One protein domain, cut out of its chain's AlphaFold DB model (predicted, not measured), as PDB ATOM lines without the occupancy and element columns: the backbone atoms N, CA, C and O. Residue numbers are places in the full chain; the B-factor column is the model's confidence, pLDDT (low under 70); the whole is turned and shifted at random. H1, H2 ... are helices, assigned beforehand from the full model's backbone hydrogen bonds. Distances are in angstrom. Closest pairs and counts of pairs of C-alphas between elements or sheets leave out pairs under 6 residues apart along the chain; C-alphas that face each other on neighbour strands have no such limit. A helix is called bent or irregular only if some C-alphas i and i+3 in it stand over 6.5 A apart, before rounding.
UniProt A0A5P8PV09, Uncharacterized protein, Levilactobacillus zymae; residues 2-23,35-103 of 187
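AT A GLANCE: This is residues 2 to 23 and 35 to 103 of the 187 residues of an uncharacterized protein of Levilactobacillus zymae (UniProt A0A5P8PV09). Two long helices, H2 and H4, run opposite ways and cross as a narrow X, and the short helix H1 packs on both of them near the crossing. A turn holding the four-residue H3 joins the long helices at one end of the elongated whole. The printed part has 91 residues, with named helices H1, H2, H3 and H4 in chain order and no named strand; the class is all helix. It is only just loose, close to compact, with a radius of gyration of the C-alphas of 15.0 A and spans of 52 by 31 by 19 A.

HOW THE PARTS SIT: H1, residues 7 to 14, touches residues 48 to 52 of H2, residues 43 to 63, at a shallow tilt of 31 degrees, the same way; their closest C-alphas, of Tyr 9 and Leu 48, are 5.7 A apart. H1 also touches residues 85 to 93 of H4, residues 76 to 96, at a steep tilt of 50 degrees, opposite ways, with the closest C-alphas, of Thr 12 and Cys 89, 5.4 A apart. H2 touches residues 82 to 90 of H4 at a steep tilt of 40 degrees, opposite ways; the closest C-alphas, of Ala 49 and Ile 86, are 5.8 A apart. Helix packing is only just mostly crossed, with 1 of these 3 pairs at a shallow tilt. H3, residues 69 to 72, only just touches residues 54 to 57 of H2, with 3 pairs of C-alphas within 8 A, the closest those of Trp 57 and Arg 69 at 6.5 A. H3 is close to H4 but not clearly touching, and apart from H1. Every O i to N i+4 pair is within hydrogen-bond range in H4, against 3 of 4 in H1 and 15 of 17 in H2; H3 is too short for such a pair.

IN THESE COORDINATES: H1 begins at C-alpha 7 (-6.352, -28.085, -27.073) and is only just irregular, with C-alphas 11 and 14 6.6 A apart. H2 measures 32.1 A from first to last C-alpha, H3 5.0 A, H1 10.0 A. H4 measures 30.6 A and ends at C-alpha 96 (-10.362, -16.435, -27.945).

THE WHOLE: The C-alphas farthest apart, of Arg 35 and His 65, are 52.0 A apart. Residues 24 to 34, in the link from H1 to H2, are not printed, and C-alphas 23 and 35 are 19.0 A apart across the cut. The links from H2 to H3 and from H3 to H4 are tight. Mean pLDDT of the printed part is 85.5; residues 2 to 5, 15 to 21 and 99 to 103 are under 70.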
ATOM      1  N   ASN A   2      -9.688 -39.533 -23.023       38.34
ATOM      2  CA  ASN A   2      -9.010 -39.516 -24.320       38.34
ATOM      3  C   ASN A   2      -8.016 -38.353 -24.293       38.34
ATOM      4  O   ASN A   2      -8.421 -37.215 -24.094       38.34
ATOM      5  N   ASN A   3      -6.728 -38.641 -24.451       50.81
ATOM      6  CA  ASN A   3      -5.707 -37.611 -24.584       50.81
ATOM      7  C   ASN A   3      -5.816 -37.051 -26.012       50.81
ATOM      8  O   ASN A   3      -5.184 -37.587 -26.916       50.81
ATOM      9  N   SER A   4      -6.691 -36.068 -26.249       57.66
ATOM     10  CA  SER A   4      -6.672 -35.336 -27.519       57.66
ATOM     11  C   SER A   4      -5.499 -34.359 -27.530       57.66
ATOM     12  O   SER A   4      -5.298 -33.639 -26.543       57.66
ATOM     13  N   GLY A   5      -4.742 -34.349 -28.631       67.06
ATOM     14  CA  GLY A   5      -3.763 -33.302 -28.936       67.06
ATOM     15  C   GLY A   5      -4.447 -31.950 -29.156       67.06
ATOM     16  O   GLY A   5      -3.911 -30.916 -28.762       67.06
ATOM     17  N   ASN A   6      -5.697 -31.964 -29.643       83.19
ATOM     18  CA  ASN A   6      -6.515 -30.767 -29.794       83.19
ATOM     19  C   ASN A   6      -6.812 -30.062 -28.463       83.19
ATOM     20  O   ASN A   6      -7.642 -30.511 -27.661       83.19
ATOM     21  N   ILE A   7      -6.172 -28.915 -28.263       87.31
ATOM     22  CA  ILE A   7      -6.352 -28.085 -27.073       87.31
ATOM     23  C   ILE A   7      -7.732 -27.414 -27.030       87.31
ATOM     24  O   ILE A   7      -8.326 -27.280 -25.959       87.31
ATOM     25  N   TRP A   8      -8.302 -27.072 -28.191       89.56
ATOM     26  CA  TRP A   8      -9.609 -26.422 -28.263       89.56
ATOM     27  C   TRP A   8     -10.723 -27.321 -27.752       89.56
ATOM     28  O   TRP A   8     -11.621 -26.833 -27.069       89.56
ATOM     29  N   TYR A   9     -10.641 -28.633 -27.995       89.25
ATOM     30  CA  TYR A   9     -11.584 -29.601 -27.431       89.25
ATOM     31  C   TYR A   9     -11.619 -29.532 -25.898       89.25
ATOM     32  O   TYR A   9     -12.699 -29.490 -25.307       89.25
ATOM     33  N   LYS A  10     -10.448 -29.456 -25.256       84.62
ATOM     34  CA  LYS A  10     -10.325 -29.382 -23.793       84.62
ATOM     35  C   LYS A  10     -10.887 -28.079 -23.233       84.62
ATOM     36  O   LYS A  10     -11.620 -28.101 -22.248       84.62
ATOM     37  N   ILE A  11     -10.560 -26.959 -23.878       85.44
ATOM     38  CA  ILE A  11     -10.980 -25.622 -23.444       85.44
ATOM     39  C   ILE A  11     -12.490 -25.421 -23.615       85.44
ATOM     40  O   ILE A  11     -13.119 -24.841 -22.738       85.44
ATOM     41  N   THR A  12     -13.066 -25.885 -24.726       89.00
ATOM     42  CA  THR A  12     -14.440 -25.516 -25.120       89.00
ATOM     43  C   THR A  12     -15.483 -26.598 -24.859       89.00
ATOM     44  O   THR A  12     -16.588 -26.273 -24.435       89.00
ATOM     45  N   TYR A  13     -15.162 -27.870 -25.121       86.19
ATOM     46  CA  TYR A  13     -16.144 -28.955 -25.081       86.19
ATOM     47  C   TYR A  13     -16.041 -29.798 -23.814       86.19
ATOM     48  O   TYR A  13     -17.054 -30.087 -23.184       86.19
ATOM     49  N   GLU A  14     -14.828 -30.214 -23.438       81.81
ATOM     50  CA  GLU A  14     -14.628 -30.974 -22.202       81.81
ATOM     51  C   GLU A  14     -14.819 -30.086 -20.974       81.81
ATOM     52  O   GLU A  14     -15.404 -30.566 -20.008       81.81
ATOM     53  N   ALA A  15     -14.331 -28.833 -21.041       64.94
ATOM     54  CA  ALA A  15     -14.500 -27.736 -20.081       64.94
ATOM     55  C   ALA A  15     -14.908 -28.215 -18.678       64.94
ATOM     56  O   ALA A  15     -15.985 -27.897 -18.178       64.94
ATOM     57  N   ASN A  16     -14.059 -29.047 -18.067       54.09
ATOM     58  CA  ASN A  16     -14.386 -29.697 -16.807       54.09
ATOM     59  C   ASN A  16     -14.217 -28.676 -15.668       54.09
ATOM     60  O   ASN A  16     -13.091 -28.223 -15.452       54.09
ATOM     61  N   PRO A  17     -15.277 -28.332 -14.914       49.69
ATOM     62  CA  PRO A  17     -15.183 -27.390 -13.798       49.69
ATOM     63  C   PRO A  17     -14.258 -27.868 -12.666       49.69
ATOM     64  O   PRO A  17     -13.764 -27.049 -11.896       49.69
ATOM     65  N   GLU A  18     -14.028 -29.182 -12.551       43.00
ATOM     66  CA  GLU A  18     -13.206 -29.800 -11.500       43.00
ATOM     67  C   GLU A  18     -11.727 -29.947 -11.883       43.00
ATOM     68  O   GLU A  18     -10.866 -30.064 -11.007       43.00
ATOM     69  N   LEU A  19     -11.397 -29.897 -13.178       48.97
ATOM     70  CA  LEU A  19     -10.024 -29.646 -13.603       48.97
ATOM     71  C   LEU A  19      -9.790 -28.160 -13.365       48.97
ATOM     72  O   LEU A  19     -10.191 -27.347 -14.182       48.97
ATOM     73  N   VAL A  20      -9.193 -27.810 -12.225       50.81
ATOM     74  CA  VAL A  20      -8.709 -26.461 -11.891       50.81
ATOM     75  C   VAL A  20      -7.946 -25.914 -13.103       50.81
ATOM     76  O   VAL A  20      -6.807 -26.294 -13.370       50.81
ATOM     77  N   ASN A  21      -8.645 -25.132 -13.924       61.25
ATOM     78  CA  ASN A  21      -8.374 -25.103 -15.356       61.25
ATOM     79  C   ASN A  21      -7.283 -24.064 -15.630       61.25
ATOM     80  O   ASN A  21      -7.549 -22.882 -15.854       61.25
ATOM     81  N   LEU A  22      -6.029 -24.509 -15.547       75.50
ATOM     82  CA  LEU A  22      -4.856 -23.688 -15.838       75.50
ATOM     83  C   LEU A  22      -4.892 -23.153 -17.279       75.50
ATOM     84  O   LEU A  22      -4.415 -22.050 -17.510       75.50
ATOM     85  N   TYR A  23      -5.513 -23.865 -18.231       79.50
ATOM     86  CA  TYR A  23      -5.645 -23.376 -19.608       79.50
ATOM     87  C   TYR A  23      -6.468 -22.086 -19.719       79.50
ATOM     88  O   TYR A  23      -5.935 -21.120 -20.252       79.50
ATOM     89  N   ARG A  35       0.493  -7.298 -26.576       83.19
ATOM     90  CA  ARG A  35       1.582  -7.693 -27.485       83.19
ATOM     91  C   ARG A  35       1.422  -9.118 -28.010       83.19
ATOM     92  O   ARG A  35       2.115  -9.491 -28.954       83.19
ATOM     93  N   THR A  36       0.551  -9.906 -27.390       84.75
ATOM     94  CA  THR A  36       0.306 -11.296 -27.761       84.75
ATOM     95  C   THR A  36      -0.829 -11.362 -28.770       84.75
ATOM     96  O   THR A  36      -1.817 -10.645 -28.653       84.75
ATOM     97  N   LYS A  37      -0.681 -12.250 -29.755       87.00
ATOM     98  CA  LYS A  37      -1.780 -12.676 -30.617       87.00
ATOM     99  C   LYS A  37      -1.995 -14.169 -30.451       87.00
ATOM    100  O   LYS A  37      -1.024 -14.928 -30.501       87.00
ATOM    101  N   LEU A  38      -3.238 -14.592 -30.268       88.50
ATOM    102  CA  LEU A  38      -3.599 -16.000 -30.214       88.50
ATOM    103  C   LEU A  38      -4.141 -16.444 -31.568       88.50
ATOM    104  O   LEU A  38      -5.212 -16.032 -31.999       88.50
ATOM    105  N   LEU A  39      -3.386 -17.315 -32.227       88.94
ATOM    106  CA  LEU A  39      -3.689 -17.803 -33.567       88.94
ATOM    107  C   LEU A  39      -4.294 -19.208 -33.511       88.94
ATOM    108  O   LEU A  39      -4.145 -19.944 -32.532       88.94
ATOM    109  N   ARG A  40      -4.956 -19.600 -34.597       89.19
ATOM    110  CA  ARG A  40      -5.493 -20.951 -34.799       89.19
ATOM    111  C   ARG A  40      -5.402 -21.350 -36.264       89.19
ATOM    112  O   ARG A  40      -5.494 -20.500 -37.142       89.19
ATOM    113  N   SER A  41      -5.335 -22.651 -36.510       88.38
ATOM    114  CA  SER A  41      -5.467 -23.230 -37.847       88.38
ATOM    115  C   SER A  41      -6.849 -23.864 -38.009       88.38
ATOM    116  O   SER A  41      -7.348 -24.538 -37.108       88.38
ATOM    117  N   LYS A  42      -7.475 -23.691 -39.174       88.06
ATOM    118  CA  LYS A  42      -8.735 -24.345 -39.543       88.06
ATOM    119  C   LYS A  42      -8.562 -25.865 -39.656       88.06
ATOM    120  O   LYS A  42      -9.546 -26.585 -39.471       88.06
ATOM    121  N   LEU A  43      -7.343 -26.388 -39.860       88.75
ATOM    122  CA  LEU A  43      -7.068 -27.833 -39.768       88.75
ATOM    123  C   LEU A  43      -7.509 -28.416 -38.418       88.75
ATOM    124  O   LEU A  43      -8.089 -29.509 -38.386       88.75
ATOM    125  N   SER A  44      -7.356 -27.666 -37.318       89.06
ATOM    126  CA  SER A  44      -7.757 -28.128 -35.983       89.06
ATOM    127  C   SER A  44      -9.276 -28.283 -35.831       89.06
ATOM    128  O   SER A  44      -9.731 -28.950 -34.900       89.06
ATOM    129  N   PHE A  45     -10.087 -27.699 -36.724       90.81
ATOM    130  CA  PHE A  45     -11.550 -27.813 -36.680       90.81
ATOM    131  C   PHE A  45     -12.011 -29.221 -37.048       90.81
ATOM    132  O   PHE A  45     -12.971 -29.735 -36.472       90.81
ATOM    133  N   SER A  46     -11.314 -29.858 -37.991       90.38
ATOM    134  CA  SER A  46     -11.632 -31.217 -38.429       90.38
ATOM    135  C   SER A  46     -11.446 -32.226 -37.291       90.38
ATOM    136  O   SER A  46     -12.319 -33.066 -37.042       90.38
ATOM    137  N   GLU A  47     -10.352 -32.093 -36.542       90.50
ATOM    138  CA  GLU A  47     -10.042 -32.930 -35.393       90.50
ATOM    139  C   GLU A  47     -11.007 -32.653 -34.230       90.50
ATOM    140  O   GLU A  47     -11.595 -33.597 -33.699       90.50
ATOM    141  N   LEU A  48     -11.266 -31.379 -33.901       93.12
ATOM    142  CA  LEU A  48     -12.261 -30.974 -32.900       93.12
ATOM    143  C   LEU A  48     -13.633 -31.600 -33.191       93.12
ATOM    144  O   LEU A  48     -14.222 -32.263 -32.333       93.12
ATOM    145  N   ALA A  49     -14.121 -31.459 -34.426       94.88
ATOM    146  CA  ALA A  49     -15.389 -32.038 -34.857       94.88
ATOM    147  C   ALA A  49     -15.394 -33.567 -34.749       94.88
ATOM    148  O   ALA A  49     -16.383 -34.172 -34.324       94.88
ATOM    149  N   ASN A  50     -14.283 -34.212 -35.107       93.56
ATOM    150  CA  ASN A  50     -14.128 -35.655 -34.995       93.56
ATOM    151  C   ASN A  50     -14.111 -36.130 -33.533       93.56
ATOM    152  O   ASN A  50     -14.652 -37.202 -33.257       93.56
ATOM    153  N   LEU A  51     -13.533 -35.368 -32.605       93.69
ATOM    154  CA  LEU A  51     -13.535 -35.680 -31.175       93.69
ATOM    155  C   LEU A  51     -14.941 -35.560 -30.584       93.69
ATOM    156  O   LEU A  51     -15.409 -36.512 -29.962       93.69
ATOM    157  N   ILE A  52     -15.649 -34.462 -30.868       95.25
ATOM    158  CA  ILE A  52     -17.033 -34.243 -30.416       95.25
ATOM    159  C   ILE A  52     -17.961 -35.336 -30.966       95.25
ATOM    160  O   ILE A  52     -18.690 -35.977 -30.208       95.25
ATOM    161  N   ASP A  53     -17.905 -35.624 -32.270       95.81
ATOM    162  CA  ASP A  53     -18.722 -36.675 -32.900       95.81
ATOM    163  C   ASP A  53     -18.412 -38.064 -32.314       95.81
ATOM    164  O   ASP A  53     -19.317 -38.877 -32.138       95.81
ATOM    165  N   ARG A  54     -17.145 -38.348 -31.972       95.19
ATOM    166  CA  ARG A  54     -16.755 -39.607 -31.318       95.19
ATOM    167  C   ARG A  54     -17.280 -39.682 -29.886       95.19
ATOM    168  O   ARG A  54     -17.787 -40.733 -29.509       95.19
ATOM    169  N   TYR A  55     -17.160 -38.603 -29.117       94.56
ATOM    170  CA  TYR A  55     -17.614 -38.539 -27.729       94.56
ATOM    171  C   TYR A  55     -19.125 -38.788 -27.626       94.56
ATOM    172  O   TYR A  55     -19.554 -39.675 -26.891       94.56
ATOM    173  N   ASN A  56     -19.926 -38.087 -28.435       95.06
ATOM    174  CA  ASN A  56     -21.384 -38.253 -28.448       95.06
ATOM    175  C   ASN A  56     -21.796 -39.653 -28.912       95.06
ATOM    176  O   ASN A  56     -22.647 -40.284 -28.290       95.06
ATOM    177  N   TRP A  57     -21.135 -40.188 -29.944       96.62
ATOM    178  CA  TRP A  57     -21.357 -41.566 -30.383       96.62
ATOM    179  C   TRP A  57     -21.078 -42.588 -29.270       96.62
ATOM    180  O   TRP A  57     -21.884 -43.491 -29.052       96.62
ATOM    181  N   GLN A  58     -19.967 -42.442 -28.541       94.94
ATOM    182  CA  GLN A  58     -19.638 -43.307 -27.402       94.94
ATOM    183  C   GLN A  58     -20.684 -43.186 -26.286       94.94
ATOM    184  O   GLN A  58     -21.118 -44.203 -25.748       94.94
ATOM    185  N   GLY A  59     -21.131 -41.964 -25.976       93.81
ATOM    186  CA  GLY A  59     -22.202 -41.712 -25.011       93.81
ATOM    187  C   GLY A  59     -23.521 -42.382 -25.402       93.81
ATOM    188  O   GLY A  59     -24.120 -43.081 -24.587       93.81
ATOM    189  N   TYR A  60     -23.931 -42.252 -26.666       95.75
ATOM    190  CA  TYR A  60     -25.139 -42.880 -27.202       95.75
ATOM    191  C   TYR A  60     -25.107 -44.407 -27.058       95.75
ATOM    192  O   TYR A  60     -26.073 -45.022 -26.607       95.75
ATOM    193  N   GLN A  61     -23.971 -45.029 -27.383       94.56
ATOM    194  CA  GLN A  61     -23.798 -46.482 -27.284       94.56
ATOM    195  C   GLN A  61     -23.863 -47.030 -25.850       94.56
ATOM    196  O   GLN A  61     -24.063 -48.232 -25.684       94.56
ATOM    197  N   ASN A  62     -23.686 -46.191 -24.826       92.31
ATOM    198  CA  ASN A  62     -23.787 -46.625 -23.430       92.31
ATOM    199  C   ASN A  62     -25.242 -46.821 -22.977       92.31
ATOM    200  O   ASN A  62     -25.492 -47.559 -22.030       92.31
ATOM    201  N   THR A  63     -26.193 -46.161 -23.640       92.00
ATOM    202  CA  THR A  63     -27.622 -46.171 -23.283       92.00
ATOM    203  C   THR A  63     -28.504 -46.815 -24.354       92.00
ATOM    204  O   THR A  63     -29.667 -47.113 -24.094       92.00
ATOM    205  N   HIS A  64     -27.950 -47.073 -25.540       93.06
ATOM    206  CA  HIS A  64     -28.650 -47.641 -26.688       93.06
ATOM    207  C   HIS A  64     -27.906 -48.849 -27.265       93.06
ATOM    208  O   HIS A  64     -26.801 -49.208 -26.860       93.06
ATOM    209  N   HIS A  65     -28.517 -49.492 -28.260       89.50
ATOM    210  CA  HIS A  65     -27.868 -50.560 -29.010       89.50
ATOM    211  C   HIS A  65     -26.603 -50.052 -29.723       89.50
ATOM    212  O   HIS A  65     -26.528 -48.921 -30.207       89.50
ATOM    213  N   ARG A  66     -25.591 -50.921 -29.816       92.62
ATOM    214  CA  ARG A  66     -24.328 -50.584 -30.477       92.62
ATOM    215  C   ARG A  66     -24.551 -50.371 -31.972       92.62
ATOM    216  O   ARG A  66     -24.810 -51.317 -32.708       92.62
ATOM    217  N   LEU A  67     -24.368 -49.132 -32.414       94.88
ATOM    218  CA  LEU A  67     -24.365 -48.755 -33.826       94.88
ATOM    219  C   LEU A  67     -22.959 -48.390 -34.302       94.88
ATOM    220  O   LEU A  67     -22.243 -47.700 -33.572       94.88
ATOM    221  N   PRO A  68     -22.552 -48.761 -35.529       96.25
ATOM    222  CA  PRO A  68     -21.356 -48.201 -36.146       96.25
ATOM    223  C   PRO A  68     -21.449 -46.673 -36.237       96.25
ATOM    224  O   PRO A  68     -22.509 -46.124 -36.540       96.25
ATOM    225  N   ARG A  69     -20.324 -45.971 -36.066       95.31
ATOM    226  CA  ARG A  69     -20.274 -44.496 -36.075       95.31
ATOM    227  C   ARG A  69     -20.857 -43.864 -37.347       95.31
ATOM    228  O   ARG A  69     -21.478 -42.808 -37.293       95.31
ATOM    229  N   LYS A  70     -20.708 -44.525 -38.501       96.06
ATOM    230  CA  LYS A  70     -21.305 -44.069 -39.768       96.06
ATOM    231  C   LYS A  70     -22.838 -44.126 -39.749       96.06
ATOM    232  O   LYS A  70     -23.463 -43.214 -40.273       96.06
ATOM    233  N   ALA A  71     -23.424 -45.157 -39.134       97.19
ATOM    234  CA  ALA A  71     -24.874 -45.282 -38.978       97.19
ATOM    235  C   ALA A  71     -25.412 -44.274 -37.952       97.19
ATOM    236  O   ALA A  71     -26.436 -43.648 -38.191       97.19
ATOM    237  N   TYR A  72     -24.675 -44.033 -36.862       97.31
ATOM    238  CA  TYR A  72     -25.020 -42.999 -35.880       97.31
ATOM    239  C   TYR A  72     -25.194 -41.610 -36.520       97.31
ATOM    240  O   TYR A  72     -26.164 -40.918 -36.239       97.31
ATOM    241  N   ARG A  73     -24.330 -41.235 -37.475       97.00
ATOM    242  CA  ARG A  73     -24.435 -39.953 -38.205       97.00
ATOM    243  C   ARG A  73     -25.701 -39.804 -39.055       97.00
ATOM    244  O   ARG A  73     -25.991 -38.693 -39.486       97.00
ATOM    245  N   GLN A  74     -26.419 -40.895 -39.325       97.31
ATOM    246  CA  GLN A  74     -27.691 -40.880 -40.055       97.31
ATOM    247  C   GLN A  74     -28.891 -40.623 -39.131       97.31
ATOM    248  O   GLN A  74     -29.985 -40.361 -39.622       97.31
ATOM    249  N   LEU A  75     -28.705 -40.675 -37.807       97.44
ATOM    250  CA  LEU A  75     -29.741 -40.323 -36.841       97.44
ATOM    251  C   LEU A  75     -29.862 -38.797 -36.778       97.44
ATOM    252  O   LEU A  75     -29.018 -38.126 -36.191       97.44
ATOM    253  N   THR A  76     -30.906 -38.239 -37.394       97.75
ATOM    254  CA  THR A  76     -31.081 -36.784 -37.554       97.75
ATOM    255  C   THR A  76     -30.987 -36.017 -36.236       97.75
ATOM    256  O   THR A  76     -30.268 -35.023 -36.166       97.75
ATOM    257  N   THR A  77     -31.669 -36.488 -35.189       97.00
ATOM    258  CA  THR A  77     -31.678 -35.835 -33.869       97.00
ATOM    259  C   THR A  77     -30.283 -35.801 -33.251       97.00
ATOM    260  O   THR A  77     -29.794 -34.740 -32.875       97.00
ATOM    261  N   GLU A  78     -29.597 -36.940 -33.227       97.19
ATOM    262  CA  GLU A  78     -28.228 -37.049 -32.713       97.19
ATOM    263  C   GLU A  78     -27.244 -36.206 -33.529       97.19
ATOM    264  O   GLU A  78     -26.363 -35.535 -32.990       97.19
ATOM    265  N   ARG A  79     -27.421 -36.180 -34.855       97.56
ATOM    266  CA  ARG A  79     -26.586 -35.376 -35.741       97.56
ATOM    267  C   ARG A  79     -26.742 -33.886 -35.457       97.56
ATOM    268  O   ARG A  79     -25.737 -33.182 -35.479       97.56
ATOM    269  N   GLN A  80     -27.956 -33.411 -35.180       98.12
ATOM    270  CA  GLN A  80     -28.193 -32.017 -34.794       98.12
ATOM    271  C   GLN A  80     -27.477 -31.671 -33.488       98.12
ATOM    272  O   GLN A  80     -26.789 -30.656 -33.448       98.12
ATOM    273  N   VAL A  81     -27.543 -32.539 -32.474       96.94
ATOM    274  CA  VAL A  81     -26.818 -32.349 -31.204       96.94
ATOM    275  C   VAL A  81     -25.313 -32.202 -31.446       96.94
ATOM    276  O   VAL A  81     -24.702 -31.243 -30.976       96.94
ATOM    277  N   VAL A  82     -24.719 -33.100 -32.240       97.50
ATOM    278  CA  VAL A  82     -23.288 -33.045 -32.583       97.50
ATOM    279  C   VAL A  82     -22.933 -31.763 -33.340       97.50
ATOM    280  O   VAL A  82     -21.940 -31.121 -33.011       97.50
ATOM    281  N   ILE A  83     -23.722 -31.373 -34.345       97.88
ATOM    282  CA  ILE A  83     -23.458 -30.158 -35.132       97.88
ATOM    283  C   ILE A  83     -23.569 -28.900 -34.268       97.88
ATOM    284  O   ILE A  83     -22.684 -28.053 -34.336       97.88
ATOM    285  N   SER A  84     -24.596 -28.795 -33.421       97.75
ATOM    286  CA  SER A  84     -24.749 -27.667 -32.498       97.75
ATOM    287  C   SER A  84     -23.595 -27.580 -31.500       97.75
ATOM    288  O   SER A  84     -23.115 -26.487 -31.214       97.75
ATOM    289  N   ALA A  85     -23.107 -28.716 -30.998       96.75
ATOM    290  CA  ALA A  85     -21.931 -28.745 -30.136       96.75
ATOM    291  C   ALA A  85     -20.669 -28.235 -30.852       96.75
ATOM    292  O   ALA A  85     -19.936 -27.427 -30.286       96.75
ATOM    293  N   ILE A  86     -20.433 -28.673 -32.093       97.12
ATOM    294  CA  ILE A  86     -19.294 -28.222 -32.906       97.12
ATOM    295  C   ILE A  86     -19.371 -26.713 -33.154       97.12
ATOM    296  O   ILE A  86     -18.394 -26.013 -32.904       97.12
ATOM    297  N   ASP A  87     -20.529 -26.214 -33.594       97.06
ATOM    298  CA  ASP A  87     -20.763 -24.788 -33.858       97.06
ATOM    299  C   ASP A  87     -20.499 -23.929 -32.611       97.06
ATOM    300  O   ASP A  87     -19.747 -22.957 -32.666       97.06
ATOM    301  N   ASN A  88     -21.022 -24.341 -31.453       95.62
ATOM    302  CA  ASN A  88     -20.786 -23.643 -30.188       95.62
ATOM    303  C   ASN A  88     -19.308 -23.634 -29.776       95.62
ATOM    304  O   ASN A  88     -18.834 -22.642 -29.226       95.62
ATOM    305  N   CYS A  89     -18.573 -24.724 -30.009       94.31
ATOM    306  CA  CYS A  89     -17.145 -24.772 -29.697       94.31
ATOM    307  C   CYS A  89     -16.350 -23.856 -30.628       94.31
ATOM    308  O   CYS A  89     -15.542 -23.068 -30.151       94.31
ATOM    309  N   LEU A  90     -16.611 -23.897 -31.938       93.62
ATOM    310  CA  LEU A  90     -15.922 -23.048 -32.913       93.62
ATOM    311  C   LEU A  90     -16.168 -21.556 -32.659       93.62
ATOM    312  O   LEU A  90     -15.215 -20.779 -32.683       93.62
ATOM    313  N   LYS A  91     -17.399 -21.171 -32.305       93.19
ATOM    314  CA  LYS A  91     -17.722 -19.799 -31.880       93.19
ATOM    315  C   LYS A  91     -16.956 -19.375 -30.631       93.19
ATOM    316  O   LYS A  91     -16.500 -18.244 -30.550       93.19
ATOM    317  N   GLN A  92     -16.773 -20.267 -29.657       91.25
ATOM    318  CA  GLN A  92     -15.938 -19.960 -28.490       91.25
ATOM    319  C   GLN A  92     -14.469 -19.786 -28.879       91.25
ATOM    320  O   GLN A  92     -13.846 -18.820 -28.454       91.25
ATOM    321  N   VAL A  93     -13.928 -20.660 -29.737       90.62
ATOM    322  CA  VAL A  93     -12.567 -20.487 -30.269       90.62
ATOM    323  C   VAL A  93     -12.441 -19.133 -30.980       90.62
ATOM    324  O   VAL A  93     -11.444 -18.455 -30.787       90.62
ATOM    325  N   GLU A  94     -13.453 -18.692 -31.739       89.44
ATOM    326  CA  GLU A  94     -13.504 -17.348 -32.357       89.44
ATOM    327  C   GLU A  94     -13.383 -16.221 -31.351       89.44
ATOM    328  O   GLU A  94     -12.685 -15.253 -31.620       89.44
ATOM    329  N   THR A  95     -13.984 -16.359 -30.173       88.50
ATOM    330  CA  THR A  95     -13.858 -15.332 -29.134       88.50
ATOM    331  C   THR A  95     -12.484 -15.284 -28.466       88.50
ATOM    332  O   THR A  95     -12.155 -14.273 -27.850       88.50
ATOM    333  N   TYR A  96     -11.690 -16.356 -28.560       86.62
ATOM    334  CA  TYR A  96     -10.362 -16.435 -27.945       86.62
ATOM    335  C   TYR A  96      -9.225 -16.090 -28.900       86.62
ATOM    336  O   TYR A  96      -8.116 -15.850 -28.442       86.62
ATOM    337  N   THR A  97      -9.450 -16.125 -30.206       87.94
ATOM    338  CA  THR A  97      -8.369 -16.009 -31.187       87.94
ATOM    339  C   THR A  97      -8.476 -14.719 -31.967       87.94
ATOM    340  O   THR A  97      -9.575 -14.310 -32.337       87.94
ATOM    341  N   ASP A  98      -7.331 -14.130 -32.281       82.69
ATOM    342  CA  ASP A  98      -7.246 -13.069 -33.270       82.69
ATOM    343  C   ASP A  98      -7.679 -13.588 -34.643       82.69
ATOM    344  O   ASP A  98      -7.587 -14.788 -34.934       82.69
ATOM    345  N   ASP A  99      -8.165 -12.677 -35.488       68.38
ATOM    346  CA  ASP A  99      -8.558 -13.041 -36.842       68.38
ATOM    347  C   ASP A  99      -7.362 -13.651 -37.581       68.38
ATOM    348  O   ASP A  99      -6.260 -13.091 -37.628       68.38
ATOM    349  N   VAL A 100      -7.600 -14.844 -38.123       59.75
ATOM    350  CA  VAL A 100      -6.605 -15.634 -38.843       59.75
ATOM    351  C   VAL A 100      -6.219 -14.876 -40.114       59.75
ATOM    352  O   VAL A 100      -5.069 -14.906 -40.503       59.75
ATOM    353  N   GLU A 101      -7.114 -14.069 -40.689       58.31
ATOM    354  CA  GLU A 101      -6.821 -13.211 -41.848       58.31
ATOM    355  C   GLU A 101      -6.138 -11.884 -41.455       58.31
ATOM    356  O   GLU A 101      -6.413 -10.823 -42.013       58.31
ATOM    357  N   SER A 102      -5.239 -11.928 -40.468       54.97
ATOM    358  CA  SER A 102      -4.325 -10.819 -40.182       54.97
ATOM    359  C   SER A 102      -3.080 -10.904 -41.068       54.97
ATOM    360  O   SER A 102      -2.706 -11.993 -41.493       54.97
ATOM    361  N   ASP A 103      -2.379  -9.780 -41.264       56.44
ATOM    362  CA  ASP A 103      -1.181  -9.632 -42.121       56.44
ATOM    363  C   ASP A 103      -0.016 -10.633 -41.874       56.44
ATOM    364  O   ASP A 103       1.046 -10.497 -42.477       56.44
TER     365      ASP A 103